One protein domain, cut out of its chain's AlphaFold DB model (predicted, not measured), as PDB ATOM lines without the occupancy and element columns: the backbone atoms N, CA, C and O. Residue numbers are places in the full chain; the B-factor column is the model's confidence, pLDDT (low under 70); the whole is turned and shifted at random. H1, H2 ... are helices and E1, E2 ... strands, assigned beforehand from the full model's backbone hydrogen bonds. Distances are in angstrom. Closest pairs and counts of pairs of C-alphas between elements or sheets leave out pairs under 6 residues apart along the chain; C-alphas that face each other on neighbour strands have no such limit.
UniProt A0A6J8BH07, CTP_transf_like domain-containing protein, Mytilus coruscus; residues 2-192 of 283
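AT A GLANCE: This is residues 2 to 192 of the 283 residues of the protein "CTP_transf_like domain-containing protein" of Mytilus coruscus (UniProt A0A6J8BH07). A strongly twisted sheet of five parallel strands makes the core, with H3 and H5 over one face and H6 and H7 over the other. Beyond E5 the chain wraps round the H3 and H5 side through H8 and H9, of which H9 packs on H5, and it reaches H2 with H10. The printed part has 191 residues, with ten named helices and five named strands in the order H1 H2 E1 H3 E2 H4 H5 E3 H6 E4 H7 E5 H8 H9 H10. The sheet's order is E3 E2 E1 E4 E5, and the class is mixed, helices and strands. The whole is compact, with a radius of gyration of the C-alphas of 16.3 A, and its outline is rounded: the C-alphas span 42 by 39 by 39 A along their three main axes.

HOW THE PARTS SIT: E3, residues 94 to 98, and E5, residues 135 to 138, are the edge strands; E2, residues 55 to 61, E1, residues 28 to 33, and E4, residues 114 to 117, are inner. Within hydrogen-bond range are N 58 and O 94 at 2.8 A, N 31 and O 57 at 2.9 A, N 116 and O 30 at 2.8 A, and N 115 and O 135 at 2.9 A. H3, residues 40 to 51, lies over E1 and E4 at a height of 9.4 A over the sheet; its Ala 49 comes closest to E4, 6.1 A from Val 116 between C-alphas. H5, residues 79 to 87, is on the same face at 9.2 A. On the opposite face H6, residues 104 to 110, lies over E2 at 8.8 A, and H7, residues 123 to 129, over E5 at 9.9 A. H4, residues 63 to 70, and H2, residues 12 to 21, only graze the sheet. E1 H3 E2, E2 H4 H5 E3 and E4 H7 E5 are strand-helix-strand units, parallel neighbour strands with helices between; E3 H6 E4 is a split one, with E2 and E1 between its strands; each crossover is right-handed. H2 touches H6, closest C-alphas Arg 19 and Leu 110, 6.2 A. H9, residues 160 to 174, touches H5, closest C-alphas Thr 84 and Ala 167, 5.6 A. H1, residues 2 to 5, touches H9; H10, residues 184 to 192, only just touches H2, with 3 pairs of C-alphas within 8 A; H8, residues 148 to 155, is near H3. Every O i to N i+4 pair is within hydrogen-bond range in H3 to H10, 5 of 6 in H2; H1 is too short for one.

IN THESE COORDINATES: H1 begins at C-alpha 2 (20.768, 5.201, 23.085). E2 measures 19.3 A from C-alpha 55 (23.763, 24.443, 22.945), H3 16.6 A and H9 21.0 A. H10 ends at C-alpha 192 (24.483, 14.052, 10.390).

THE WHOLE: The farthest C-alphas, Asn 147 and Ser 182, are 44.8 A apart. The printed part has no cut and no long link. Mean pLDDT of the printed part is 76.0; residues 2 to 6, 39 to 40 and 141 to 192 are under 70.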
ATOM      1  N   LEU A   2      19.430   4.831  23.581       28.14
ATOM      2  CA  LEU A   2      20.768   5.201  23.085       28.14
ATOM      3  C   LEU A   2      21.056   6.719  23.125       28.14
ATOM      4  O   LEU A   2      22.115   7.086  23.612       28.14
ATOM      5  N   ASP A   3      20.105   7.597  22.771       46.72
ATOM      6  CA  ASP A   3      20.300   9.072  22.780       46.72
ATOM      7  C   ASP A   3      20.729   9.671  24.131       46.72
ATOM      8  O   ASP A   3      21.278  10.764  24.200       46.72
ATOM      9  N   ILE A   4      20.501   8.952  25.229       46.00
ATOM     10  CA  ILE A   4      20.723   9.448  26.589       46.00
ATOM     11  C   ILE A   4      22.193   9.375  26.992       46.00
ATOM     12  O   ILE A   4      22.724  10.310  27.586       46.00
ATOM     13  N   ILE A   5      22.855   8.264  26.663       50.50
ATOM     14  CA  ILE A   5      24.259   8.019  27.027       50.50
ATOM     15  C   ILE A   5      25.178   9.009  26.300       50.50
ATOM     16  O   ILE A   5      26.285   9.278  26.744       50.50
ATOM     17  N   HIS A   6      24.706   9.581  25.196       63.16
ATOM     18  CA  HIS A   6      25.474  10.478  24.347       63.16
ATOM     19  C   HIS A   6      25.445  11.945  24.782       63.16
ATOM     20  O   HIS A   6      26.276  12.721  24.321       63.16
ATOM     21  N   ARG A   7      24.529  12.312  25.685       78.88
ATOM     22  CA  ARG A   7      24.417  13.671  26.230       78.88
ATOM     23  C   ARG A   7      25.150  13.841  27.561       78.88
ATOM     24  O   ARG A   7      25.290  14.965  28.027       78.88
ATOM     25  N   VAL A   8      25.628  12.756  28.178       85.69
ATOM     26  CA  VAL A   8      26.383  12.822  29.438       85.69
ATOM     27  C   VAL A   8      27.859  12.554  29.182       85.69
ATOM     28  O   VAL A   8      28.221  11.565  28.549       85.69
ATOM     29  N   VAL A   9      28.702  13.440  29.696       88.00
ATOM     30  CA  VAL A   9      30.149  13.459  29.495       88.00
ATOM     31  C   VAL A   9      30.829  13.256  30.840       88.00
ATOM     32  O   VAL A   9      30.582  14.015  31.777       88.00
ATOM     33  N   TYR A  10      31.688  12.246  30.942       86.81
ATOM     34  CA  TYR A  10      32.350  11.886  32.202       86.81
ATOM     35  C   TYR A  10      33.861  12.106  32.171       86.81
ATOM     36  O   TYR A  10      34.533  11.926  33.182       86.81
ATOM     37  N   SER A  11      34.423  12.464  31.016       85.44
ATOM     38  CA  SER A  11      35.858  12.701  30.888       85.44
ATOM     39  C   SER A  11      36.181  13.826  29.917       85.44
ATOM     40  O   SER A  11      35.474  14.061  28.935       85.44
ATOM     41  N   GLN A  12      37.334  14.459  30.131       87.94
ATOM     42  CA  GLN A  12      37.865  15.467  29.218       87.94
ATOM     43  C   GLN A  12      38.030  14.934  27.791       87.94
ATOM     44  O   GLN A  12      37.724  15.630  26.827       87.94
ATOM     45  N   LYS A  13      38.443  13.671  27.633       85.50
ATOM     46  CA  LYS A  13      38.580  13.038  26.314       85.50
ATOM     47  C   LYS A  13      37.246  12.964  25.566       85.50
ATOM     48  O   LYS A  13      37.210  13.194  24.359       85.50
ATOM     49  N   GLU A  14      36.160  12.632  26.260       85.44
ATOM     50  CA  GLU A  14      34.817  12.635  25.672       85.44
ATOM     51  C   GLU A  14      34.375  14.055  25.309       85.44
ATOM     52  O   GLU A  14      33.878  14.260  24.200       85.44
ATOM     53  N   LEU A  15      34.639  15.036  26.179       88.50
ATOM     54  CA  LEU A  15      34.299  16.435  25.919       88.50
ATOM     55  C   LEU A  15      35.034  16.988  24.693       88.50
ATOM     56  O   LEU A  15      34.404  17.606  23.842       88.50
ATOM     57  N   VAL A  16      36.334  16.701  24.546       87.56
ATOM     58  CA  VAL A  16      37.121  17.071  23.354       87.56
ATOM     59  C   VAL A  16      36.486  16.504  22.086       87.56
ATOM     60  O   VAL A  16      36.396  17.192  21.068       87.56
ATOM     61  N   ASN A  17      36.043  15.245  22.128       83.06
ATOM     62  CA  ASN A  17      35.411  14.624  20.971       83.06
ATOM     63  C   ASN A  17      34.083  15.298  20.628       83.06
ATOM     64  O   ASN A  17      33.855  15.572  19.458       83.06
ATOM     65  N   ILE A  18      33.245  15.596  21.622       85.50
ATOM     66  CA  ILE A  18      31.978  16.308  21.410       85.50
ATOM     67  C   ILE A  18      32.240  17.715  20.870       85.50
ATOM     68  O   ILE A  18      31.664  18.090  19.853       85.50
ATOM     69  N   ARG A  19      33.172  18.464  21.469       86.31
ATOM     70  CA  ARG A  19      33.502  19.831  21.049       86.31
ATOM     71  C   ARG A  19      33.939  19.912  19.588       86.31
ATOM     72  O   ARG A  19      33.582  20.871  18.910       86.31
ATOM     73  N   ARG A  20      34.679  18.909  19.101       84.06
ATOM     74  CA  ARG A  20      35.107  18.799  17.692       84.06
ATOM     75  C   ARG A  20      33.958  18.581  16.710       84.06
ATOM     76  O   ARG A  20      34.142  18.844  15.526       84.06
ATOM     77  N   LEU A  21      32.829  18.049  17.172       84.06
ATOM     78  CA  LEU A  21      31.647  17.812  16.341       84.06
ATOM     79  C   LEU A  21      30.717  19.023  16.293       84.06
ATOM     80  O   LEU A  21      29.934  19.138  15.355       84.06
ATOM     81  N   ILE A  22      30.800  19.910  17.286       83.81
ATOM     82  CA  ILE A  22      30.008  21.138  17.336       83.81
ATOM     83  C   ILE A  22      30.543  22.119  16.283       83.81
ATOM     84  O   ILE A  22      31.747  22.413  16.302       83.81
ATOM     85  N   PRO A  23      29.686  22.623  15.375       86.19
ATOM     86  CA  PRO A  23      30.078  23.637  14.402       86.19
ATOM     87  C   PRO A  23      30.697  24.870  15.072       86.19
ATOM     88  O   PRO A  23      30.396  25.196  16.219       86.19
ATOM     89  N   LYS A  24      31.616  25.551  14.383       87.25
ATOM     90  CA  LYS A  24      32.369  26.665  14.989       87.25
ATOM     91  C   LYS A  24      31.505  27.902  15.226       87.25
ATOM     92  O   LYS A  24      31.853  28.724  16.062       87.25
ATOM     93  N   GLU A  25      30.432  28.023  14.463       91.56
ATOM     94  CA  GLU A  25      29.442  29.089  14.496       91.56
ATOM     95  C   GLU A  25      28.374  28.900  15.580       91.56
ATOM     96  O   GLU A  25      27.637  29.841  15.858       91.56
ATOM     97  N   SER A  26      28.279  27.708  16.184       90.56
ATOM     98  CA  SER A  26      27.309  27.445  17.247       90.56
ATOM     99  C   SER A  26      27.696  28.180  18.526       90.56
ATOM    100  O   SER A  26      28.815  28.028  19.012       90.56
ATOM    101  N   THR A  27      26.741  28.907  19.102       96.94
ATOM    102  CA  THR A  27      26.895  29.598  20.386       96.94
ATOM    103  C   THR A  27      26.763  28.591  21.521       96.94
ATOM    104  O   THR A  27      25.695  28.004  21.728       96.94
ATOM    105  N   ILE A  28      27.847  28.382  22.267       97.69
ATOM    106  CA  ILE A  28      27.885  27.434  23.380       97.69
ATOM    107  C   ILE A  28      27.659  28.171  24.696       97.69
ATOM    108  O   ILE A  28      28.448  29.029  25.099       97.69
ATOM    109  N   VAL A  29      26.611  27.767  25.406       98.44
ATOM    110  CA  VAL A  29      26.295  28.250  26.746       98.44
ATOM    111  C   VAL A  29      26.734  27.214  27.771       98.44
ATOM    112  O   VAL A  29      26.408  26.032  27.658       98.44
ATOM    113  N   LEU A  30      27.448  27.653  28.803       98.25
ATOM    114  CA  LEU A  30      27.824  26.822  29.941       98.25
ATOM    115  C   LEU A  30      27.191  27.360  31.218       98.25
ATOM    116  O   LEU A  30      27.350  28.525  31.568       98.25
ATOM    117  N   THR A  31      26.550  26.480  31.978       97.06
ATOM    118  CA  THR A  31      26.241  26.736  33.385       97.06
ATOM    119  C   THR A  31      26.809  25.641  34.273       97.06
ATOM    120  O   THR A  31      27.209  24.571  33.816       97.06
ATOM    121  N   THR A  32      26.877  25.911  35.570       95.38
ATOM    122  CA  THR A  32      27.453  25.000  36.561       95.38
ATOM    123  C   THR A  32      26.525  24.891  37.756       95.38
ATOM    124  O   THR A  32      25.836  25.855  38.101       95.38
ATOM    125  N   GLY A  33      26.534  23.770  38.465       92.19
ATOM    126  CA  GLY A  33      25.812  23.683  39.729       92.19
ATOM    127  C   GLY A  33      25.737  22.283  40.300       92.19
ATOM    128  O   GLY A  33      25.978  21.293  39.618       92.19
ATOM    129  N   CYS A  34      25.357  22.205  41.575       88.69
ATOM    130  CA  CYS A  34      25.084  20.924  42.207       88.69
ATOM    131  C   CYS A  34      23.642  20.466  41.977       88.69
ATOM    132  O   CYS A  34      23.427  19.268  41.903       88.69
ATOM    133  N   PHE A  35      22.669  21.381  41.869       86.12
ATOM    134  CA  PHE A  35      21.245  21.051  41.693       86.12
ATOM    135  C   PHE A  35      20.742  20.021  42.721       86.12
ATOM    136  O   PHE A  35      20.130  19.016  42.377       86.12
ATOM    137  N   ASP A  36      21.075  20.253  43.997       76.25
ATOM    138  CA  ASP A  36      20.833  19.298  45.085       76.25
ATOM    139  C   ASP A  36      19.335  19.111  45.345       76.25
ATOM    140  O   ASP A  36      18.766  18.058  45.080       76.25
ATOM    141  N   LEU A  37      18.672  20.181  45.781       73.81
ATOM    142  CA  LEU A  37      17.217  20.248  45.830       73.81
ATOM    143  C   LEU A  37      16.762  21.052  44.621       73.81
ATOM    144  O   LEU A  37      16.793  22.282  44.643       73.81
ATOM    145  N   LEU A  38      16.420  20.350  43.547       72.56
ATOM    146  CA  LEU A  38      15.937  20.984  42.332       72.56
ATOM    147  C   LEU A  38      14.566  21.622  42.586       72.56
ATOM    148  O   LEU A  38      13.709  21.036  43.244       72.56
ATOM    149  N   HIS A  39      14.383  22.834  42.081       68.81
ATOM    150  CA  HIS A  39      13.167  23.627  42.236       68.81
ATOM    151  C   HIS A  39      13.004  24.535  41.010       68.81
ATOM    152  O   HIS A  39      13.924  24.658  40.199       68.81
ATOM    153  N   ASP A  40      11.843  25.163  40.891       66.69
ATOM    154  CA  ASP A  40      11.443  26.115  39.844       66.69
ATOM    155  C   ASP A  40      12.531  27.110  39.398       66.69
ATOM    156  O   ASP A  40      12.821  27.203  38.211       66.69
ATOM    157  N   GLY A  41      13.202  27.794  40.324       70.06
ATOM    158  CA  GLY A  41      14.264  28.751  40.009       70.06
ATOM    159  C   GLY A  41      15.439  28.141  39.241       70.06
ATOM    160  O   GLY A  41      16.024  28.808  38.392       70.06
ATOM    161  N   HIS A  42      15.765  26.865  39.464       82.81
ATOM    162  CA  HIS A  42      16.766  26.188  38.638       82.81
ATOM    163  C   HIS A  42      16.244  25.924  37.224       82.81
ATOM    164  O   HIS A  42      16.999  26.078  36.272       82.81
ATOM    165  N   ILE A  43      14.978  25.532  37.082       80.69
ATOM    166  CA  ILE A  43      14.366  25.261  35.774       80.69
ATOM    167  C   ILE A  43      14.301  26.537  34.950       80.69
ATOM    168  O   ILE A  43      14.732  26.543  33.801       80.69
ATOM    169  N   GLU A  44      13.870  27.630  35.567       78.62
ATOM    170  CA  GLU A  44      13.835  28.935  34.922       78.62
ATOM    171  C   GLU A  44      15.244  29.430  34.571       78.62
ATOM    172  O   GLU A  44      15.473  29.911  33.463       78.62
ATOM    173  N   SER A  45      16.230  29.230  35.451       85.12
ATOM    174  CA  SER A  45      17.622  29.553  35.127       85.12
ATOM    175  C   SER A  45      18.166  28.714  33.964       85.12
ATOM    176  O   SER A  45      18.969  29.228  33.189       85.12
ATOM    177  N   LEU A  46      17.770  27.442  33.836       89.94
ATOM    178  CA  LEU A  46      18.152  26.586  32.706       89.94
ATOM    179  C   LEU A  46      17.447  27.016  31.413       89.94
ATOM    180  O   LEU A  46      18.080  27.017  30.361       89.94
ATOM    181  N   ARG A  47      16.176  27.428  31.492       89.56
ATOM    182  CA  ARG A  47      15.424  27.999  30.367       89.56
ATOM    183  C   ARG A  47      16.099  29.268  29.850       89.56
ATOM    184  O   ARG A  47      16.440  29.332  28.676       89.56
ATOM    185  N   GLN A  48      16.365  30.230  30.737       89.75
ATOM    186  CA  GLN A  48      17.064  31.472  30.390       89.75
ATOM    187  C   GLN A  48      18.450  31.193  29.810       89.75
ATOM    188  O   GLN A  48      18.822  31.796  28.812       89.75
ATOM    189  N   ALA A  49      19.205  30.251  30.386       94.19
ATOM    190  CA  ALA A  49      20.503  29.868  29.841       94.19
ATOM    191  C   ALA A  49      20.385  29.295  28.420       94.19
ATOM    192  O   ALA A  49      21.189  29.634  27.557       94.19
ATOM    193  N   LYS A  50      19.380  28.450  28.163       93.56
ATOM    194  CA  LYS A  50      19.147  27.869  26.839       93.56
ATOM    195  C   LYS A  50      18.755  28.922  25.800       93.56
ATOM    196  O   LYS A  50      19.183  28.804  24.661       93.56
ATOM    197  N   ASP A  51      18.022  29.964  26.181       93.75
ATOM    198  CA  ASP A  51      17.631  31.043  25.259       93.75
ATOM    199  C   ASP A  51      18.819  31.898  24.770       93.75
ATOM    200  O   ASP A  51      18.688  32.636  23.795       93.75
ATOM    201  N   LEU A  52      19.982  31.813  25.427       95.25
ATOM    202  CA  LEU A  52      21.169  32.608  25.091       95.25
ATOM    203  C   LEU A  52      22.045  31.983  23.995       95.25
ATOM    204  O   LEU A  52      22.977  32.638  23.534       95.25
ATOM    205  N   GLY A  53      21.791  30.741  23.574       94.06
ATOM    206  CA  GLY A  53      22.615  30.100  22.551       94.06
ATOM    207  C   GLY A  53      22.066  28.784  22.014       94.06
ATOM    208  O   GLY A  53      20.991  28.318  22.379       94.06
ATOM    209  N   ASP A  54      22.835  28.164  21.126       91.38
ATOM    210  CA  ASP A  54      22.398  26.977  20.395       91.38
ATOM    211  C   ASP A  54      22.478  25.715  21.254       91.38
ATOM    212  O   ASP A  54      21.614  24.842  21.159       91.38
ATOM    213  N   LEU A  55      23.499  25.617  22.112       94.19
ATOM    214  CA  LEU A  55      23.763  24.443  22.945       94.19
ATOM    215  C   LEU A  55      23.991  24.832  24.405       94.19
ATOM    216  O   LEU A  55      24.915  25.584  24.708       94.19
ATOM    217  N   LEU A  56      23.204  24.249  25.313       96.62
ATOM    218  CA  LEU A  56      23.378  24.392  26.755       96.62
ATOM    219  C   LEU A  56      24.103  23.181  27.349       96.62
ATOM    220  O   LEU A  56      23.566  22.071  27.430       96.62
ATOM    221  N   PHE A  57      25.308  23.437  27.847       97.62
ATOM    222  CA  PHE A  57      26.079  22.527  28.679       97.62
ATOM    223  C   PHE A  57      25.844  22.833  30.159       97.62
ATOM    224  O   PHE A  57      25.967  23.975  30.607       97.62
ATOM    225  N   VAL A  58      25.570  21.797  30.947       97.62
ATOM    226  CA  VAL A  58      25.524  21.873  32.410       97.62
ATOM    227  C   VAL A  58      26.708  21.103  32.983       97.62
ATOM    228  O   VAL A  58      26.745  19.878  32.914       97.62
ATOM    229  N   ALA A  59      27.660  21.798  33.603       97.75
ATOM    230  CA  ALA A  59      28.655  21.139  34.440       97.75
ATOM    231  C   ALA A  59      28.022  20.795  35.797       97.75
ATOM    232  O   ALA A  59      27.717  21.683  36.605       97.75
ATOM    233  N   LEU A  60      27.824  19.504  36.051       96.69
ATOM    234  CA  LEU A  60      27.178  18.986  37.249       96.69
ATOM    235  C   LEU A  60      28.230  18.472  38.237       96.69
ATOM    236  O   LEU A  60      28.988  17.551  37.935       96.69
ATOM    237  N   ASN A  61      28.252  19.052  39.441       96.62
ATOM    238  CA  ASN A  61      29.148  18.596  40.506       96.62
ATOM    239  C   ASN A  61      28.828  17.142  40.896       96.62
ATOM    240  O   ASN A  61      27.664  16.816  41.171       96.62
ATOM    241  N   SER A  62      29.853  16.304  41.030       95.50
ATOM    242  CA  SER A  62      29.745  14.994  41.678       95.50
ATOM    243  C   SER A  62      29.480  15.115  43.180       95.50
ATOM    244  O   SER A  62      29.624  16.186  43.777       95.50
ATOM    245  N   ASP A  63      29.108  14.017  43.829       93.38
ATOM    246  CA  ASP A  63      28.923  13.971  45.279       93.38
ATOM    247  C   ASP A  63      30.225  14.298  46.018       93.38
ATOM    248  O   ASP A  63      30.195  14.969  47.050       93.38
ATOM    249  N   ILE A  64      31.373  13.893  45.466       94.56
ATOM    250  CA  ILE A  64      32.698  14.227  46.003       94.56
ATOM    251  C   ILE A  64      32.936  15.737  45.911       94.56
ATOM    252  O   ILE A  64      33.312  16.361  46.906       94.56
ATOM    253  N   SER A  65      32.679  16.337  44.745       95.06
ATOM    254  CA  SER A  65      32.825  17.782  44.534       95.06
ATOM    255  C   SER A  65      31.918  18.587  45.472       95.06
ATOM    256  O   SER A  65      32.347  19.563  46.093       95.06
ATOM    257  N   VAL A  66      30.661  18.162  45.645       91.88
ATOM    258  CA  VAL A  66      29.720  18.844  46.544       91.88
ATOM    259  C   VAL A  66      30.151  18.729  48.006       91.88
ATOM    260  O   VAL A  66      30.079  19.734  48.712       91.88
ATOM    261  N   LYS A  67      30.629  17.563  48.459       93.56
ATOM    262  CA  LYS A  67      31.129  17.379  49.833       93.56
ATOM    263  C   LYS A  67      32.311  18.289  50.140       93.56
ATOM    264  O   LYS A  67      32.311  18.934  51.182       93.56
ATOM    265  N   LYS A  68      33.272  18.412  49.218       93.00
ATOM    266  CA  LYS A  68      34.406  19.345  49.366       93.00
ATOM    267  C   LYS A  68      33.926  20.792  49.515       93.00
ATOM    268  O   LYS A  68      34.348  21.498  50.420       93.00
ATOM    269  N   ASN A  69      32.971  21.196  48.679       87.62
ATOM    270  CA  ASN A  69      32.485  22.575  48.625       87.62
ATOM    271  C   ASN A  69      31.502  22.958  49.749       87.62
ATOM    272  O   ASN A  69      31.410  24.130  50.109       87.62
ATOM    273  N   LYS A  70      30.692  22.013  50.243       86.31
ATOM    274  CA  LYS A  70      29.552  22.281  51.146       86.31
ATOM    275  C   LYS A  70      29.578  21.469  52.447       86.31
ATOM    276  O   LYS A  70      28.679  21.632  53.274       86.31
ATOM    277  N   GLY A  71      30.588  20.622  52.636       91.44
ATOM    278  CA  GLY A  71      30.747  19.720  53.774       91.44
ATOM    279  C   GLY A  71      30.007  18.387  53.624       91.44
ATOM    280  O   GLY A  71      29.133  18.219  52.773       91.44
ATOM    281  N   ASP A  72      30.311  17.444  54.518       91.44
ATOM    282  CA  ASP A  72      29.894  16.031  54.422       91.44
ATOM    283  C   ASP A  72      28.382  15.783  54.460       91.44
ATOM    284  O   ASP A  72      27.906  14.722  54.057       91.44
ATOM    285  N   LYS A  73      27.607  16.763  54.938       87.75
ATOM    286  CA  LYS A  73      26.138  16.690  54.992       87.75
ATOM    287  C   LYS A  73      25.468  16.974  53.643       87.75
ATOM    288  O   LYS A  73      24.240  16.947  53.564       87.75
ATOM    289  N   ARG A  74      26.240  17.313  52.609       84.12
ATOM    290  CA  ARG A  74      25.759  17.616  51.259       84.12
ATOM    291  C   ARG A  74      26.531  16.783  50.233       84.12
ATOM    292  O   ARG A  74      27.712  16.541  50.443       84.12
ATOM    293  N   PRO A  75      25.904  16.378  49.119       84.50
ATOM    294  CA  PRO A  75      24.518  16.663  48.739       84.50
ATOM    295  C   PRO A  75      23.513  15.792  49.508       84.50
ATOM    296  O   PRO A  75      23.872  14.756  50.062       84.50
ATOM    297  N   ILE A  76      22.253  16.233  49.571       80.06
ATOM    298  CA  ILE A  76      21.139  15.417  50.083       80.06
ATOM    299  C   ILE A  76      20.731  14.387  49.028       80.06
ATOM    300  O   ILE A  76      20.438  13.240  49.363       80.06
ATOM    301  N   ILE A  77      20.695  14.808  47.764       77.25
ATOM    302  CA  ILE A  77      20.330  13.966  46.632       77.25
ATOM    303  C   ILE A  77      21.610  13.468  45.941       77.25
ATOM    304  O   ILE A  77      22.434  14.293  45.533       77.25
ATOM    305  N   PRO A  78      21.800  12.144  45.779       82.81
ATOM    306  CA  PRO A  78      22.979  11.598  45.110       82.81
ATOM    307  C   PRO A  78      23.120  12.091  43.666       82.81
ATOM    308  O   PRO A  78      22.127  12.320  42.970       82.81
ATOM    309  N   GLU A  79      24.355  12.191  43.179       89.00
ATOM    310  CA  GLU A  79      24.698  12.706  41.845       89.00
ATOM    311  C   GLU A  79      23.935  12.041  40.707       89.00
ATOM    312  O   GLU A  79      23.528  12.703  39.757       89.00
ATOM    313  N   LYS A  80      23.670  10.745  40.840       82.50
ATOM    314  CA  LYS A  80      22.911   9.953  39.880       82.50
ATOM    315  C   LYS A  80      21.482  10.466  39.694       82.50
ATOM    316  O   LYS A  80      20.970  10.528  38.572       82.50
ATOM    317  N   ASP A  81      20.837  10.813  40.798       76.69
ATOM    318  CA  ASP A  81      19.456  11.277  40.800       76.69
ATOM    319  C   ASP A  81      19.408  12.731  40.321       76.69
ATOM    320  O   ASP A  81      18.571  13.075  39.490       76.69
ATOM    321  N   ARG A  82      20.381  13.558  40.734       86.75
ATOM    322  CA  ARG A  82      20.553  14.934  40.231       86.75
ATOM    323  C   ARG A  82      20.770  14.962  38.721       86.75
ATOM    324  O   ARG A  82      20.082  15.698  38.023       86.75
ATOM    325  N   LEU A  83      21.646  14.100  38.208       86.00
ATOM    326  CA  LEU A  83      21.882  13.924  36.776       86.00
ATOM    327  C   LEU A  83      20.595  13.543  36.046       86.00
ATOM    328  O   LEU A  83      20.271  14.138  35.024       86.00
ATOM    329  N   THR A  84      19.846  12.576  36.579       78.12
ATOM    330  CA  THR A  84      18.577  12.139  35.983       78.12
ATOM    331  C   THR A  84      17.578  13.291  35.898       78.12
ATOM    332  O   THR A  84      16.951  13.470  34.858       78.12
ATOM    333  N   MET A  85      17.448  14.081  36.967       77.75
ATOM    334  CA  MET A  85      16.543  15.229  36.994       77.75
ATOM    335  C   MET A  85      16.960  16.303  35.984       77.75
ATOM    336  O   MET A  85      16.120  16.771  35.227       77.75
ATOM    337  N   ILE A  86      18.248  16.651  35.921       85.56
ATOM    338  CA  ILE A  86      18.759  17.659  34.980       85.56
ATOM    339  C   ILE A  86      18.588  17.208  33.531       85.56
ATOM    340  O   ILE A  86      18.077  17.964  32.708       85.56
ATOM    341  N   MET A  87      18.939  15.958  33.230       81.25
ATOM    342  CA  MET A  87      18.781  15.392  31.890       81.25
ATOM    343  C   MET A  87      17.323  15.305  31.438       81.25
ATOM    344  O   MET A  87      17.064  15.302  30.240       81.25
ATOM    345  N   ALA A  88      16.377  15.220  32.375       78.56
ATOM    346  CA  ALA A  88      14.955  15.179  32.061       78.56
ATOM    347  C   ALA A  88      14.341  16.548  31.747       78.56
ATOM    348  O   ALA A  88      13.204  16.604  31.271       78.56
ATOM    349  N   THR A  89      15.077  17.633  31.984       78.75
ATOM    350  CA  THR A  89      14.660  18.963  31.541       78.75
ATOM    351  C   THR A  89      14.853  19.092  30.031       78.75
ATOM    352  O   THR A  89      15.854  18.635  29.475       78.75
ATOM    353  N   LYS A  90      13.909  19.738  29.342       79.25
ATOM    354  CA  LYS A  90      13.996  19.932  27.882       79.25
ATOM    355  C   LYS A  90      15.090  20.914  27.434       79.25
ATOM    356  O   LYS A  90      15.413  20.956  26.253       79.25
ATOM    357  N   TYR A  91      15.641  21.698  28.360       85.38
ATOM    358  CA  TYR A  91      16.572  22.794  28.065       85.38
ATOM    359  C   TYR A  91      18.028  22.356  27.935       85.38
ATOM    360  O   TYR A  91      18.820  23.053  27.313       85.38
ATOM    361  N   VAL A  92      18.397  21.234  28.551       88.25
ATOM    362  CA  VAL A  92      19.798  20.831  28.691       88.25
ATOM    363  C   VAL A  92      20.209  19.927  27.542       88.25
ATOM    364  O   VAL A  92      19.624  18.858  27.363       88.25
ATOM    365  N   ASP A  93      21.245  20.329  26.802       88.44
ATOM    366  CA  ASP A  93      21.787  19.566  25.675       88.44
ATOM    367  C   ASP A  93      22.818  18.540  26.097       88.44
ATOM    368  O   ASP A  93      22.759  17.390  25.657       88.44
ATOM    369  N   PHE A  94      23.725  18.947  26.979       92.81
ATOM    370  CA  PHE A  94      24.775  18.091  27.499       92.81
ATOM    371  C   PHE A  94      24.971  18.318  28.994       92.81
ATOM    372  O   PHE A  94      24.912  19.447  29.482       92.81
ATOM    373  N   VAL A  95      25.268  17.246  29.724       94.94
ATOM    374  CA  VAL A  95      25.720  17.316  31.116       94.94
ATOM    375  C   VAL A  95      27.150  16.811  31.196       94.94
ATOM    376  O   VAL A  95      27.449  15.721  30.719       94.94
ATOM    377  N   VAL A  96      28.028  17.585  31.824       95.81
ATOM    378  CA  VAL A  96      29.424  17.211  32.064       95.81
ATOM    379  C   VAL A  96      29.624  17.006  33.562       95.81
ATOM    380  O   VAL A  96      29.448  17.936  34.345       95.81
ATOM    381  N   MET A  97      29.968  15.788  33.970       95.50
ATOM    382  CA  MET A  97      30.254  15.464  35.370       95.50
ATOM    383  C   MET A  97      31.683  15.876  35.734       95.50
ATOM    384  O   MET A  97      32.595  15.687  34.930       95.50
ATOM    385  N   PHE A  98      31.889  16.404  36.944       96.06
ATOM    386  CA  PHE A  98      33.226  16.756  37.441       96.06
ATOM    387  C   PHE A  98      33.368  16.618  38.965       96.06
ATOM    388  O   PHE A  98      32.402  16.801  39.712       96.06
ATOM    389  N   ASP A  99      34.594  16.323  39.411       95.50
ATOM    390  CA  ASP A  99      34.946  16.021  40.811       95.50
ATOM    391  C   ASP A  99      35.700  17.156  41.516       95.50
ATOM    392  O   ASP A  99      35.807  17.193  42.750       95.50
ATOM    393  N   GLU A 100      36.253  18.076  40.733       93.69
ATOM    394  CA  GLU A 100      37.011  19.223  41.201       93.69
ATOM    395  C   GLU A 100      36.100  20.263  41.870       93.69
ATOM    396  O   GLU A 100      34.881  20.270  41.698       93.69
ATOM    397  N   GLU A 101      36.681  21.173  42.652       89.38
ATOM    398  CA  GLU A 101      35.918  22.279  43.251       89.38
ATOM    399  C   GLU A 101      35.463  23.294  42.199       89.38
ATOM    400  O   GLU A 101      34.370  23.860  42.295       89.38
ATOM    401  N   VAL A 102      36.302  23.498  41.180       90.81
ATOM    402  CA  VAL A 102      36.094  24.443  40.086       90.81
ATOM    403  C   VAL A 102      36.315  23.713  38.754       90.81
ATOM    404  O   VAL A 102      37.342  23.053  38.599       90.81
ATOM    405  N   PRO A 103      35.393  23.825  37.779       93.88
ATOM    406  CA  PRO A 103      35.437  23.053  36.536       93.88
ATOM    407  C   PRO A 103      36.358  23.677  35.469       93.88
ATOM    408  O   PRO A 103      35.936  23.875  34.332       93.88
ATOM    409  N   PHE A 104      37.608  24.008  35.816       94.94
ATOM    410  CA  PHE A 104      38.542  24.690  34.900       94.94
ATOM    411  C   PHE A 104      38.718  23.943  33.578       94.94
ATOM    412  O   PHE A 104      38.503  24.513  32.516       94.94
ATOM    413  N   TRP A 105      38.979  22.635  33.639       95.00
ATOM    414  CA  TRP A 105      39.189  21.836  32.433       95.00
ATOM    415  C   TRP A 105      37.964  21.815  31.510       95.00
ATOM    416  O   TRP A 105      38.127  21.679  30.298       95.00
ATOM    417  N   ILE A 106      36.745  21.947  32.053       97.06
ATOM    418  CA  ILE A 106      35.518  22.016  31.250       97.06
ATOM    419  C   ILE A 106      35.484  23.339  30.500       97.06
ATOM    420  O   ILE A 106      35.244  23.326  29.297       97.06
ATOM    421  N   VAL A 107      35.742  24.454  31.188       96.31
ATOM    422  CA  VAL A 107      35.781  25.787  30.573       96.31
ATOM    423  C   VAL A 107      36.846  25.828  29.477       96.31
ATOM    424  O   VAL A 107      36.520  26.166  28.344       96.31
ATOM    425  N   ASP A 108      38.062  25.368  29.773       95.44
ATOM    426  CA  ASP A 108      39.185  25.379  28.827       95.44
ATOM    427  C   ASP A 108      38.935  24.479  27.608       95.44
ATOM    428  O   ASP A 108      39.312  24.803  26.484       95.44
ATOM    429  N   THR A 109      38.309  23.318  27.818       95.56
ATOM    430  CA  THR A 109      38.060  22.352  26.736       95.56
ATOM    431  C   THR A 109      36.870  22.759  25.873       95.56
ATOM    432  O   THR A 109      36.878  22.527  24.663       95.56
ATOM    433  N   LEU A 110      35.816  23.291  26.495       95.19
ATOM    434  CA  LEU A 110      34.585  23.656  25.807       95.19
ATOM    435  C   LEU A 110      34.718  25.006  25.088       95.19
ATOM    436  O   LEU A 110      34.133  25.151  24.015       95.19
ATOM    437  N   ASP A 111      35.500  25.937  25.647       95.81
ATOM    438  CA  ASP A 111      35.585  27.345  25.231       95.81
ATOM    439  C   ASP A 111      34.183  27.964  25.057       95.81
ATOM    440  O   ASP A 111      33.768  28.261  23.932       95.81
ATOM    441  N   PRO A 112      33.387  28.064  26.143       97.25
ATOM    442  CA  PRO A 112      32.015  28.542  26.047       97.25
ATOM    443  C   PRO A 112      31.971  30.027  25.681       97.25
ATOM    444  O   PRO A 112      32.742  30.842  26.194       97.25
ATOM    445  N   ASP A 113      31.005  30.398  24.847       97.69
ATOM    446  CA  ASP A 113      30.780  31.793  24.476       97.69
ATOM    447  C   ASP A 113      30.101  32.568  25.601       97.69
ATOM    448  O   ASP A 113      30.391  33.747  25.818       97.69
ATOM    449  N   ILE A 114      29.218  31.894  26.342       97.75
ATOM    450  CA  ILE A 114      28.440  32.492  27.423       97.75
ATOM    451  C   ILE A 114      28.498  31.590  28.652       97.75
ATOM    452  O   ILE A 114      28.158  30.408  28.597       97.75
ATOM    453  N   PHE A 115      28.883  32.162  29.791       97.50
ATOM    454  CA  PHE A 115      28.834  31.492  31.084       97.50
ATOM    455  C   PHE A 115      27.704  32.049  31.937       97.50
ATOM    456  O   PHE A 115      27.715  33.216  32.330       97.50
ATOM    457  N   VAL A 116      26.730  31.199  32.239       95.94
ATOM    458  CA  VAL A 116      25.505  31.585  32.933       95.94
ATOM    459  C   VAL A 116      25.567  31.152  34.387       95.94
ATOM    460  O   VAL A 116      25.843  29.983  34.693       95.94
ATOM    461  N   LYS A 117      25.256  32.071  35.304       92.75
ATOM    462  CA  LYS A 117      25.138  31.753  36.725       92.75
ATOM    463  C   LYS A 117      23.934  32.411  37.378       92.75
ATOM    464  O   LYS A 117      23.446  33.427  36.912       92.75
ATOM    465  N   GLY A 118      23.473  31.800  38.465       85.12
ATOM    466  CA  GLY A 118      22.441  32.366  39.314       85.12
ATOM    467  C   GLY A 118      22.874  33.662  40.012       85.12
ATOM    468  O   GLY A 118      24.062  33.997  40.053       85.12
ATOM    469  N   PRO A 119      21.910  34.355  40.633       80.88
ATOM    470  CA  PRO A 119      22.099  35.646  41.298       80.88
ATOM    471  C   PRO A 119      22.944  35.567  42.579       80.88
ATOM    472  O   PRO A 119      23.293  36.590  43.160       80.88
ATOM    473  N   ASP A 120      23.272  34.359  43.048       79.50
ATOM    474  CA  ASP A 120      24.136  34.124  44.207       79.50
ATOM    475  C   ASP A 120      25.614  34.443  43.927       79.50
ATOM    476  O   ASP A 120      26.452  34.376  44.831       79.50
ATOM    477  N   ARG A 121      25.955  34.775  42.675       83.19
ATOM    478  CA  ARG A 121      27.305  35.128  42.233       83.19
ATOM    479  C   ARG A 121      27.314  36.464  41.512       83.19
ATOM    480  O   ARG A 121      26.389  36.801  40.784       83.19
ATOM    481  N   THR A 122      28.410  37.193  41.683       88.44
ATOM    482  CA  THR A 122      28.662  38.416  40.926       88.44
ATOM    483  C   THR A 122      29.495  38.108  39.688       88.44
ATOM    484  O   THR A 122      30.349  37.215  39.703       88.44
ATOM    485  N   GLU A 123      29.294  38.880  38.622       91.19
ATOM    486  CA  GLU A 123      30.148  38.806  37.435       91.19
ATOM    487  C   GLU A 123      31.623  39.049  37.793       91.19
ATOM    488  O   GLU A 123      32.499  38.336  37.312       91.19
ATOM    489  N   ALA A 124      31.905  39.991  38.699       91.44
ATOM    490  CA  ALA A 124      33.264  40.296  39.140       91.44
ATOM    491  C   ALA A 124      33.970  39.078  39.767       91.44
ATOM    492  O   ALA A 124      35.144  38.830  39.485       91.44
ATOM    493  N   ASP A 125      33.269  38.293  40.587       91.81
ATOM    494  CA  ASP A 125      33.832  37.077  41.183       91.81
ATOM    495  C   ASP A 125      34.073  35.982  40.144       91.81
ATOM    496  O   ASP A 125      35.053  35.239  40.239       91.81
ATOM    497  N   LEU A 126      33.194  35.885  39.145       91.56
ATOM    498  CA  LEU A 126      33.339  34.927  38.057       91.56
ATOM    499  C   LEU A 126      34.496  35.306  37.130       91.56
ATOM    500  O   LEU A 126      35.299  34.432  36.826       91.56
ATOM    501  N   ARG A 127      34.668  36.587  36.776       93.56
ATOM    502  CA  ARG A 127      35.807  37.059  35.963       93.56
ATOM    503  C   ARG A 127      37.156  36.838  36.636       93.56
ATOM    504  O   ARG A 127      38.130  36.553  35.955       93.56
ATOM    505  N   LYS A 128      37.231  36.908  37.970       93.56
ATOM    506  CA  LYS A 128      38.462  36.549  38.702       93.56
ATOM    507  C   LYS A 128      38.832  35.076  38.538       93.56
ATOM    508  O   LYS A 128      40.009  34.740  38.559       93.56
ATOM    509  N   ARG A 129      37.830  34.196  38.446       90.81
ATOM    510  CA  ARG A 129      38.033  32.746  38.316       90.81
ATOM    511  C   ARG A 129      38.214  32.324  36.864       90.81
ATOM    512  O   ARG A 129      39.003  31.433  36.597       90.81
ATOM    513  N   PHE A 130      37.493  32.959  35.951       93.06
ATOM    514  CA  PHE A 130      37.460  32.631  34.536       93.06
ATOM    515  C   PHE A 130      37.669  33.910  33.710       93.06
ATOM    516  O   PHE A 130      36.704  34.465  33.179       93.06
ATOM    517  N   PRO A 131      38.910  34.425  33.653       91.69
ATOM    518  CA  PRO A 131      39.201  35.709  33.014       91.69
ATOM    519  C   PRO A 131      38.942  35.695  31.504       91.69
ATOM    520  O   PRO A 131      38.551  36.719  30.950       91.69
ATOM    521  N   ASP A 132      39.096  34.532  30.870       91.75
ATOM    522  CA  ASP A 132      39.058  34.385  29.413       91.75
ATOM    523  C   ASP A 132      37.653  34.093  28.856       91.75
ATOM    524  O   ASP A 132      37.472  33.970  27.646       91.75
ATOM    525  N   ILE A 133      36.628  34.006  29.715       93.25
ATOM    526  CA  ILE A 133      35.247  33.805  29.262       93.25
ATOM    527  C   ILE A 133      34.740  35.062  28.549       93.25
ATOM    528  O   ILE A 133      34.729  36.165  29.107       93.25
ATOM    529  N   LYS A 134      34.249  34.861  27.320       93.75
ATOM    530  CA  LYS A 134      33.822  35.927  26.401       93.75
ATOM    531  C   LYS A 134      32.669  36.740  26.992       93.75
ATOM    532  O   LYS A 134      32.743  37.967  27.050       93.75
ATOM    533  N   GLN A 135      31.622  36.064  27.466       96.75
ATOM    534  CA  GLN A 135      30.456  36.698  28.078       96.75
ATOM    535  C   GLN A 135      30.026  35.972  29.351       96.75
ATOM    536  O   GLN A 135      30.035  34.746  29.424       96.75
ATOM    537  N   ILE A 136      29.612  36.739  30.355       96.25
ATOM    538  CA  ILE A 136      29.049  36.215  31.598       96.25
ATOM    539  C   ILE A 136      27.645  36.780  31.739       96.25
ATOM    540  O   ILE A 136      27.444  37.983  31.593       96.25
ATOM    541  N   HIS A 137      26.686  35.911  32.030       95.12
ATOM    542  CA  HIS A 137      25.302  36.290  32.264       95.12
ATOM    543  C   HIS A 137      24.878  35.848  33.664       95.12
ATOM    544  O   HIS A 137      25.047  34.684  34.039       95.12
ATOM    545  N   ILE A 138      24.323  36.778  34.437       92.75
ATOM    546  CA  ILE A 138      23.726  36.490  35.739       92.75
ATOM    547  C   ILE A 138      22.213  36.446  35.556       92.75
ATOM    548  O   ILE A 138      21.630  37.436  35.126       92.75
ATOM    549  N   THR A 139      21.594  35.306  35.859       86.56
ATOM    550  CA  THR A 139      20.140  35.156  35.759       86.56
ATOM    551  C   THR A 139      19.439  35.888  36.892       86.56
ATOM    552  O   THR A 139      19.945  36.001  38.016       86.56
ATOM    553  N   ASP A 140      18.236  36.371  36.604       76.00
ATOM    554  CA  ASP A 140      17.425  37.055  37.600       76.00
ATOM    555  C   ASP A 140      16.901  36.069  38.655       76.00
ATOM    556  O   ASP A 140      16.431  34.975  38.350       76.00
ATOM    557  N   SER A 141      16.910  36.478  39.929       54.59
ATOM    558  CA  SER A 141      16.409  35.654  41.051       54.59
ATOM    559  C   SER A 141      14.898  35.449  41.049       54.59
ATOM    560  O   SER A 141      14.362  34.771  41.930       54.59
ATOM    561  N   LYS A 142      14.183  36.112  40.142       52.59
ATOM    562  CA  LYS A 142      12.733  36.079  40.126       52.59
ATOM    563  C   LYS A 142      12.305  34.788  39.456       52.59
ATOM    564  O   LYS A 142      12.215  34.726  38.237       52.59
ATOM    565  N   VAL A 143      11.966  33.794  40.275       50.34
ATOM    566  CA  VAL A 143      10.929  32.843  39.874       50.34
ATOM    567  C   VAL A 143       9.727  33.706  39.486       50.34
ATOM    568  O   VAL A 143       9.247  34.472  40.336       50.34
ATOM    569  N   PRO A 144       9.284  33.691  38.222       48.44
ATOM    570  CA  PRO A 144       8.111  34.452  37.844       48.44
ATOM    571  C   PRO A 144       6.959  34.006  38.749       48.44
ATOM    572  O   PRO A 144       6.840  32.824  39.071       48.44
ATOM    573  N   LYS A 145       6.108  34.929  39.208       45.03
ATOM    574  CA  LYS A 145       4.830  34.518  39.803       45.03
ATOM    575  C   LYS A 145       3.985  33.958  38.668       45.03
ATOM    576  O   LYS A 145       3.278  34.715  38.011       45.03
ATOM    577  N   LEU A 146       4.136  32.663  38.425       47.38
ATOM    578  CA  LEU A 146       3.442  31.968  37.359       47.38
ATOM    579  C   LEU A 146       1.949  31.975  37.670       47.38
ATOM    580  O   LEU A 146       1.529  31.625  38.778       47.38
ATOM    581  N   ASN A 147       1.142  32.377  36.698       40.16
ATOM    582  CA  ASN A 147      -0.283  32.082  36.743       40.16
ATOM    583  C   ASN A 147      -0.511  30.570  36.521       40.16
ATOM    584  O   ASN A 147       0.396  29.851  36.106       40.16
ATOM    585  N   GLU A 148      -1.717  30.060  36.791       38.31
ATOM    586  CA  GLU A 148      -2.007  28.616  36.685       38.31
ATOM    587  C   GLU A 148      -1.629  28.011  35.323       38.31
ATOM    588  O   GLU A 148      -1.185  26.868  35.257       38.31
ATOM    589  N   ARG A 149      -1.770  28.769  34.230       42.66
ATOM    590  CA  ARG A 149      -1.431  28.306  32.881       42.66
ATOM    591  C   ARG A 149       0.078  28.215  32.681       42.66
ATOM    592  O   ARG A 149       0.557  27.206  32.176       42.66
ATOM    593  N   GLU A 150       0.815  29.228  33.119       45.75
ATOM    594  CA  GLU A 150       2.279  29.242  33.069       45.75
ATOM    595  C   GLU A 150       2.879  28.171  33.993       45.75
ATOM    596  O   GLU A 150       3.859  27.528  33.637       45.75
ATOM    597  N   ALA A 151       2.259  27.906  35.147       42.31
ATOM    598  CA  ALA A 151       2.647  26.812  36.032       42.31
ATOM    599  C   ALA A 151       2.441  25.441  35.365       42.31
ATOM    600  O   ALA A 151       3.309  24.575  35.455       42.31
ATOM    601  N   ILE A 152       1.329  25.249  34.641       42.81
ATOM    602  CA  ILE A 152       1.078  24.032  33.855       42.81
ATOM    603  C   ILE A 152       2.113  23.886  32.728       42.81
ATOM    604  O   ILE A 152       2.674  22.802  32.554       42.81
ATOM    605  N   GLU A 153       2.426  24.961  32.003       47.38
ATOM    606  CA  GLU A 153       3.476  24.957  30.975       47.38
ATOM    607  C   GLU A 153       4.853  24.636  31.582       47.38
ATOM    608  O   GLU A 153       5.549  23.765  31.063       47.38
ATOM    609  N   HIS A 154       5.196  25.188  32.750       45.41
ATOM    610  CA  HIS A 154       6.435  24.854  33.457       45.41
ATOM    611  C   HIS A 154       6.495  23.401  33.953       45.41
ATOM    612  O   HIS A 154       7.549  22.767  33.930       45.41
ATOM    613  N   THR A 155       5.368  22.809  34.359       43.62
ATOM    614  CA  THR A 155       5.336  21.375  34.708       43.62
ATOM    615  C   THR A 155       5.562  20.463  33.499       43.62
ATOM    616  O   THR A 155       6.004  19.330  33.677       43.62
ATOM    617  N   SER A 156       5.338  20.964  32.276       50.50
ATOM    618  CA  SER A 156       5.675  20.271  31.024       50.50
ATOM    619  C   SER A 156       7.152  20.401  30.620       50.50
ATOM    620  O   SER A 156       7.598  19.729  29.688       50.50
ATOM    621  N   ASP A 157       7.937  21.228  31.323       50.28
ATOM    622  CA  ASP A 157       9.388  21.352  31.106       50.28
ATOM    623  C   ASP A 157      10.150  20.101  31.555       50.28
ATOM    624  O   ASP A 157      11.236  19.808  31.042       50.28
ATOM    625  N   PHE A 158       9.553  19.354  32.490       49.66
ATOM    626  CA  PHE A 158       9.906  17.976  32.784       49.66
ATOM    627  C   PHE A 158       9.087  17.049  31.903       49.66
ATOM    628  O   PHE A 158       7.924  16.752  32.180       49.66
ATOM    629  N   ASP A 159       9.717  16.507  30.872       52.06
ATOM    630  CA  ASP A 159       9.112  15.396  30.159       52.06
ATOM    631  C   ASP A 159       9.225  14.145  31.054       52.06
ATOM    632  O   ASP A 159      10.287  13.546  31.217       52.06
ATOM    633  N   ILE A 160       8.116  13.744  31.683       43.84
ATOM    634  CA  ILE A 160       8.060  12.568  32.566       43.84
ATOM    635  C   ILE A 160       8.420  11.282  31.800       43.84
ATOM    636  O   ILE A 160       9.064  10.390  32.361       43.84
ATOM    637  N   SER A 161       8.069  11.173  30.512       42.62
ATOM    638  CA  SER A 161       8.498  10.040  29.677       42.62
ATOM    639  C   SER A 161      10.018  10.023  29.551       42.62
ATOM    640  O   SER A 161      10.650   8.968  29.657       42.62
ATOM    641  N   ASN A 162      10.615  11.201  29.407       46.84
ATOM    642  CA  ASN A 162      12.052  11.379  29.450       46.84
ATOM    643  C   ASN A 162      12.640  11.065  30.831       46.84
ATOM    644  O   ASN A 162      13.596  10.297  30.866       46.84
ATOM    645  N   CYS A 163      12.056  11.503  31.954       47.91
ATOM    646  CA  CYS A 163      12.499  11.116  33.306       47.91
ATOM    647  C   CYS A 163      12.685   9.595  33.437       47.91
ATOM    648  O   CYS A 163      13.725   9.137  33.911       47.91
ATOM    649  N   PHE A 164      11.714   8.792  32.982       45.62
ATOM    650  CA  PHE A 164      11.809   7.327  33.039       45.62
ATOM    651  C   PHE A 164      12.891   6.762  32.114       45.62
ATOM    652  O   PHE A 164      13.639   5.867  32.522       45.62
ATOM    653  N   LYS A 165      13.008   7.284  30.885       53.19
ATOM    654  CA  LYS A 165      14.071   6.877  29.953       53.19
ATOM    655  C   LYS A 165      15.455   7.217  30.529       53.19
ATOM    656  O   LYS A 165      16.345   6.363  30.502       53.19
ATOM    657  N   TYR A 166      15.623   8.423  31.080       56.53
ATOM    658  CA  TYR A 166      16.856   8.925  31.694       56.53
ATOM    659  C   TYR A 166      17.229   8.121  32.939       56.53
ATOM    660  O   TYR A 166      18.356   7.634  33.024       56.53
ATOM    661  N   ALA A 167      16.276   7.856  33.835       52.41
ATOM    662  CA  ALA A 167      16.511   7.070  35.044       52.41
ATOM    663  C   ALA A 167      17.034   5.656  34.741       52.41
ATOM    664  O   ALA A 167      17.918   5.160  35.441       52.41
ATOM    665  N   GLN A 168      16.516   4.997  33.697       50.53
ATOM    666  CA  GLN A 168      16.978   3.665  33.292       50.53
ATOM    667  C   GLN A 168      18.388   3.695  32.688       50.53
ATOM    668  O   GLN A 168      19.233   2.888  33.075       50.53
ATOM    669  N   ALA A 169      18.664   4.637  31.784       50.19
ATOM    670  CA  ALA A 169      19.970   4.757  31.133       50.19
ATOM    671  C   ALA A 169      21.081   5.133  32.129       50.19
ATOM    672  O   ALA A 169      22.144   4.512  32.144       50.19
ATOM    673  N   VAL A 170      20.802   6.086  33.022       55.16
ATOM    674  CA  VAL A 170      21.711   6.479  34.103       55.16
ATOM    675  C   VAL A 170      21.929   5.306  35.067       55.16
ATOM    676  O   VAL A 170      23.066   5.004  35.429       55.16
ATOM    677  N   LYS A 171      20.877   4.560  35.444       55.12
ATOM    678  CA  LYS A 171      21.033   3.326  36.241       55.12
ATOM    679  C   LYS A 171      21.966   2.315  35.579       55.12
ATOM    680  O   LYS A 171      22.783   1.749  36.297       55.12
ATOM    681  N   GLY A 172      21.857   2.124  34.264       49.03
ATOM    682  CA  GLY A 172      22.698   1.199  33.511       49.03
ATOM    683  C   GLY A 172      24.177   1.599  33.463       49.03
ATOM    684  O   GLY A 172      25.050   0.740  33.581       49.03
ATOM    685  N   TYR A 173      24.457   2.901  33.351       52.53
ATOM    686  CA  TYR A 173      25.819   3.441  33.389       52.53
ATOM    687  C   TYR A 173      26.486   3.194  34.748       52.53
ATOM    688  O   TYR A 173      27.526   2.545  34.827       52.53
ATOM    689  N   PHE A 174      25.842   3.624  35.837       54.38
ATOM    690  CA  PHE A 174      26.399   3.485  37.189       54.38
ATOM    691  C   PHE A 174      26.473   2.030  37.680       54.38
ATOM    692  O   PHE A 174      27.224   1.741  38.605       54.38
ATOM    693  N   SER A 175      25.710   1.106  37.086       50.41
ATOM    694  CA  SER A 175      25.819  -0.332  37.374       50.41
ATOM    695  C   SER A 175      26.850  -1.061  36.504       50.41
ATOM    696  O   SER A 175      27.002  -2.273  36.642       50.41
ATOM    697  N   GLY A 176      27.527  -0.364  35.581       45.25
ATOM    698  CA  GLY A 176      28.493  -0.956  34.647       45.25
ATOM    699  C   GLY A 176      27.870  -1.830  33.549       45.25
ATOM    700  O   GLY A 176      28.592  -2.442  32.763       45.25
ATOM    701  N   THR A 177      26.538  -1.888  33.466       39.22
ATOM    702  CA  THR A 177      25.804  -2.652  32.434       39.22
ATOM    703  C   THR A 177      25.786  -1.944  31.076       39.22
ATOM    704  O   THR A 177      25.579  -2.580  30.045       39.22
ATOM    705  N   VAL A 178      26.076  -0.641  31.064       40.03
ATOM    706  CA  VAL A 178      26.329   0.173  29.873       40.03
ATOM    707  C   VAL A 178      27.773   0.676  29.938       40.03
ATOM    708  O   VAL A 178      28.148   1.343  30.898       40.03
ATOM    709  N   LYS A 179      28.594   0.371  28.924       37.78
ATOM    710  CA  LYS A 179      29.993   0.831  28.866       37.78
ATOM    711  C   LYS A 179      30.089   2.279  28.371       37.78
ATOM    712  O   LYS A 179      29.550   2.599  27.312       37.78
ATOM    713  N   ALA A 180      30.837   3.116  29.093       40.97
ATOM    714  CA  ALA A 180      31.314   4.415  28.612       40.97
ATOM    715  C   ALA A 180      32.207   4.225  27.366       40.97
ATOM    716  O   ALA A 180      33.034   3.311  27.340       40.97
ATOM    717  N   GLY A 181      32.060   5.070  26.339       39.75
ATOM    718  CA  GLY A 181      33.057   5.173  25.261       39.75
ATOM    719  C   GLY A 181      32.763   4.546  23.886       39.75
ATOM    720  O   GLY A 181      33.660   4.551  23.046       39.75
ATOM    721  N   SER A 182      31.554   4.065  23.570       41.44
ATOM    722  CA  SER A 182      31.198   3.663  22.183       41.44
ATOM    723  C   SER A 182      30.503   4.765  21.357       41.44
ATOM    724  O   SER A 182      30.148   4.549  20.197       41.44
ATOM    725  N   GLY A 183      30.298   5.954  21.937       36.91
ATOM    726  CA  GLY A 183      29.339   6.948  21.441       36.91
ATOM    727  C   GLY A 183      29.788   7.905  20.341       36.91
ATOM    728  O   GLY A 183      28.934   8.494  19.686       36.91
ATOM    729  N   THR A 184      31.085   8.041  20.073       36.31
ATOM    730  CA  THR A 184      31.611   9.013  19.093       36.31
ATOM    731  C   THR A 184      31.100   8.759  17.671       36.31
ATOM    732  O   THR A 184      30.724   9.692  16.970       36.31
ATOM    733  N   SER A 185      31.007   7.487  17.273       36.12
ATOM    734  CA  SER A 185      30.484   7.052  15.967       36.12
ATOM    735  C   SER A 185      28.971   7.274  15.822       36.12
ATOM    736  O   SER A 185      28.479   7.520  14.723       36.12
ATOM    737  N   TYR A 186      28.217   7.210  16.925       35.50
ATOM    738  CA  TYR A 186      26.763   7.382  16.915       35.50
ATOM    739  C   TYR A 186      26.350   8.853  17.005       35.50
ATOM    740  O   TYR A 186      25.470   9.262  16.261       35.50
ATOM    741  N   LEU A 187      27.033   9.661  17.825       35.62
ATOM    742  CA  LEU A 187      26.869  11.121  17.866       35.62
ATOM    743  C   LEU A 187      27.142  11.754  16.500       35.62
ATOM    744  O   LEU A 187      26.323  12.524  16.010       35.62
ATOM    745  N   GLN A 188      28.228  11.346  15.833       37.91
ATOM    746  CA  GLN A 188      28.493  11.742  14.446       37.91
ATOM    747  C   GLN A 188      27.332  11.374  13.517       37.91
ATOM    748  O   GLN A 188      26.908  12.193  12.709       37.91
ATOM    749  N   LYS A 189      26.780  10.160  13.637       35.03
ATOM    750  CA  LYS A 189      25.647   9.719  12.812       35.03
ATOM    751  C   LYS A 189      24.356  10.479  13.118       35.03
ATOM    752  O   LYS A 189      23.656  10.812  12.171       35.03
ATOM    753  N   GLN A 190      24.048  10.762  14.383       35.66
ATOM    754  CA  GLN A 190      22.833  11.488  14.760       35.66
ATOM    755  C   GLN A 190      22.896  12.961  14.372       35.66
ATOM    756  O   GLN A 190      21.959  13.447  13.754       35.66
ATOM    757  N   MET A 191      24.030  13.633  14.585       38.03
ATOM    758  CA  MET A 191      24.209  15.013  14.120       38.03
ATOM    759  C   MET A 191      24.112  15.111  12.592       38.03
ATOM    760  O   MET A 191      23.478  16.022  12.075       38.03
ATOM    761  N   ILE A 192      24.655  14.134  11.852       38.25
ATOM    762  CA  ILE A 192      24.483  14.052  10.390       38.25
ATOM    763  C   ILE A 192      23.012  13.814  10.009       38.25
ATOM    764  O   ILE A 192      22.548  14.351   9.003       38.25
TER     765      ILE A 192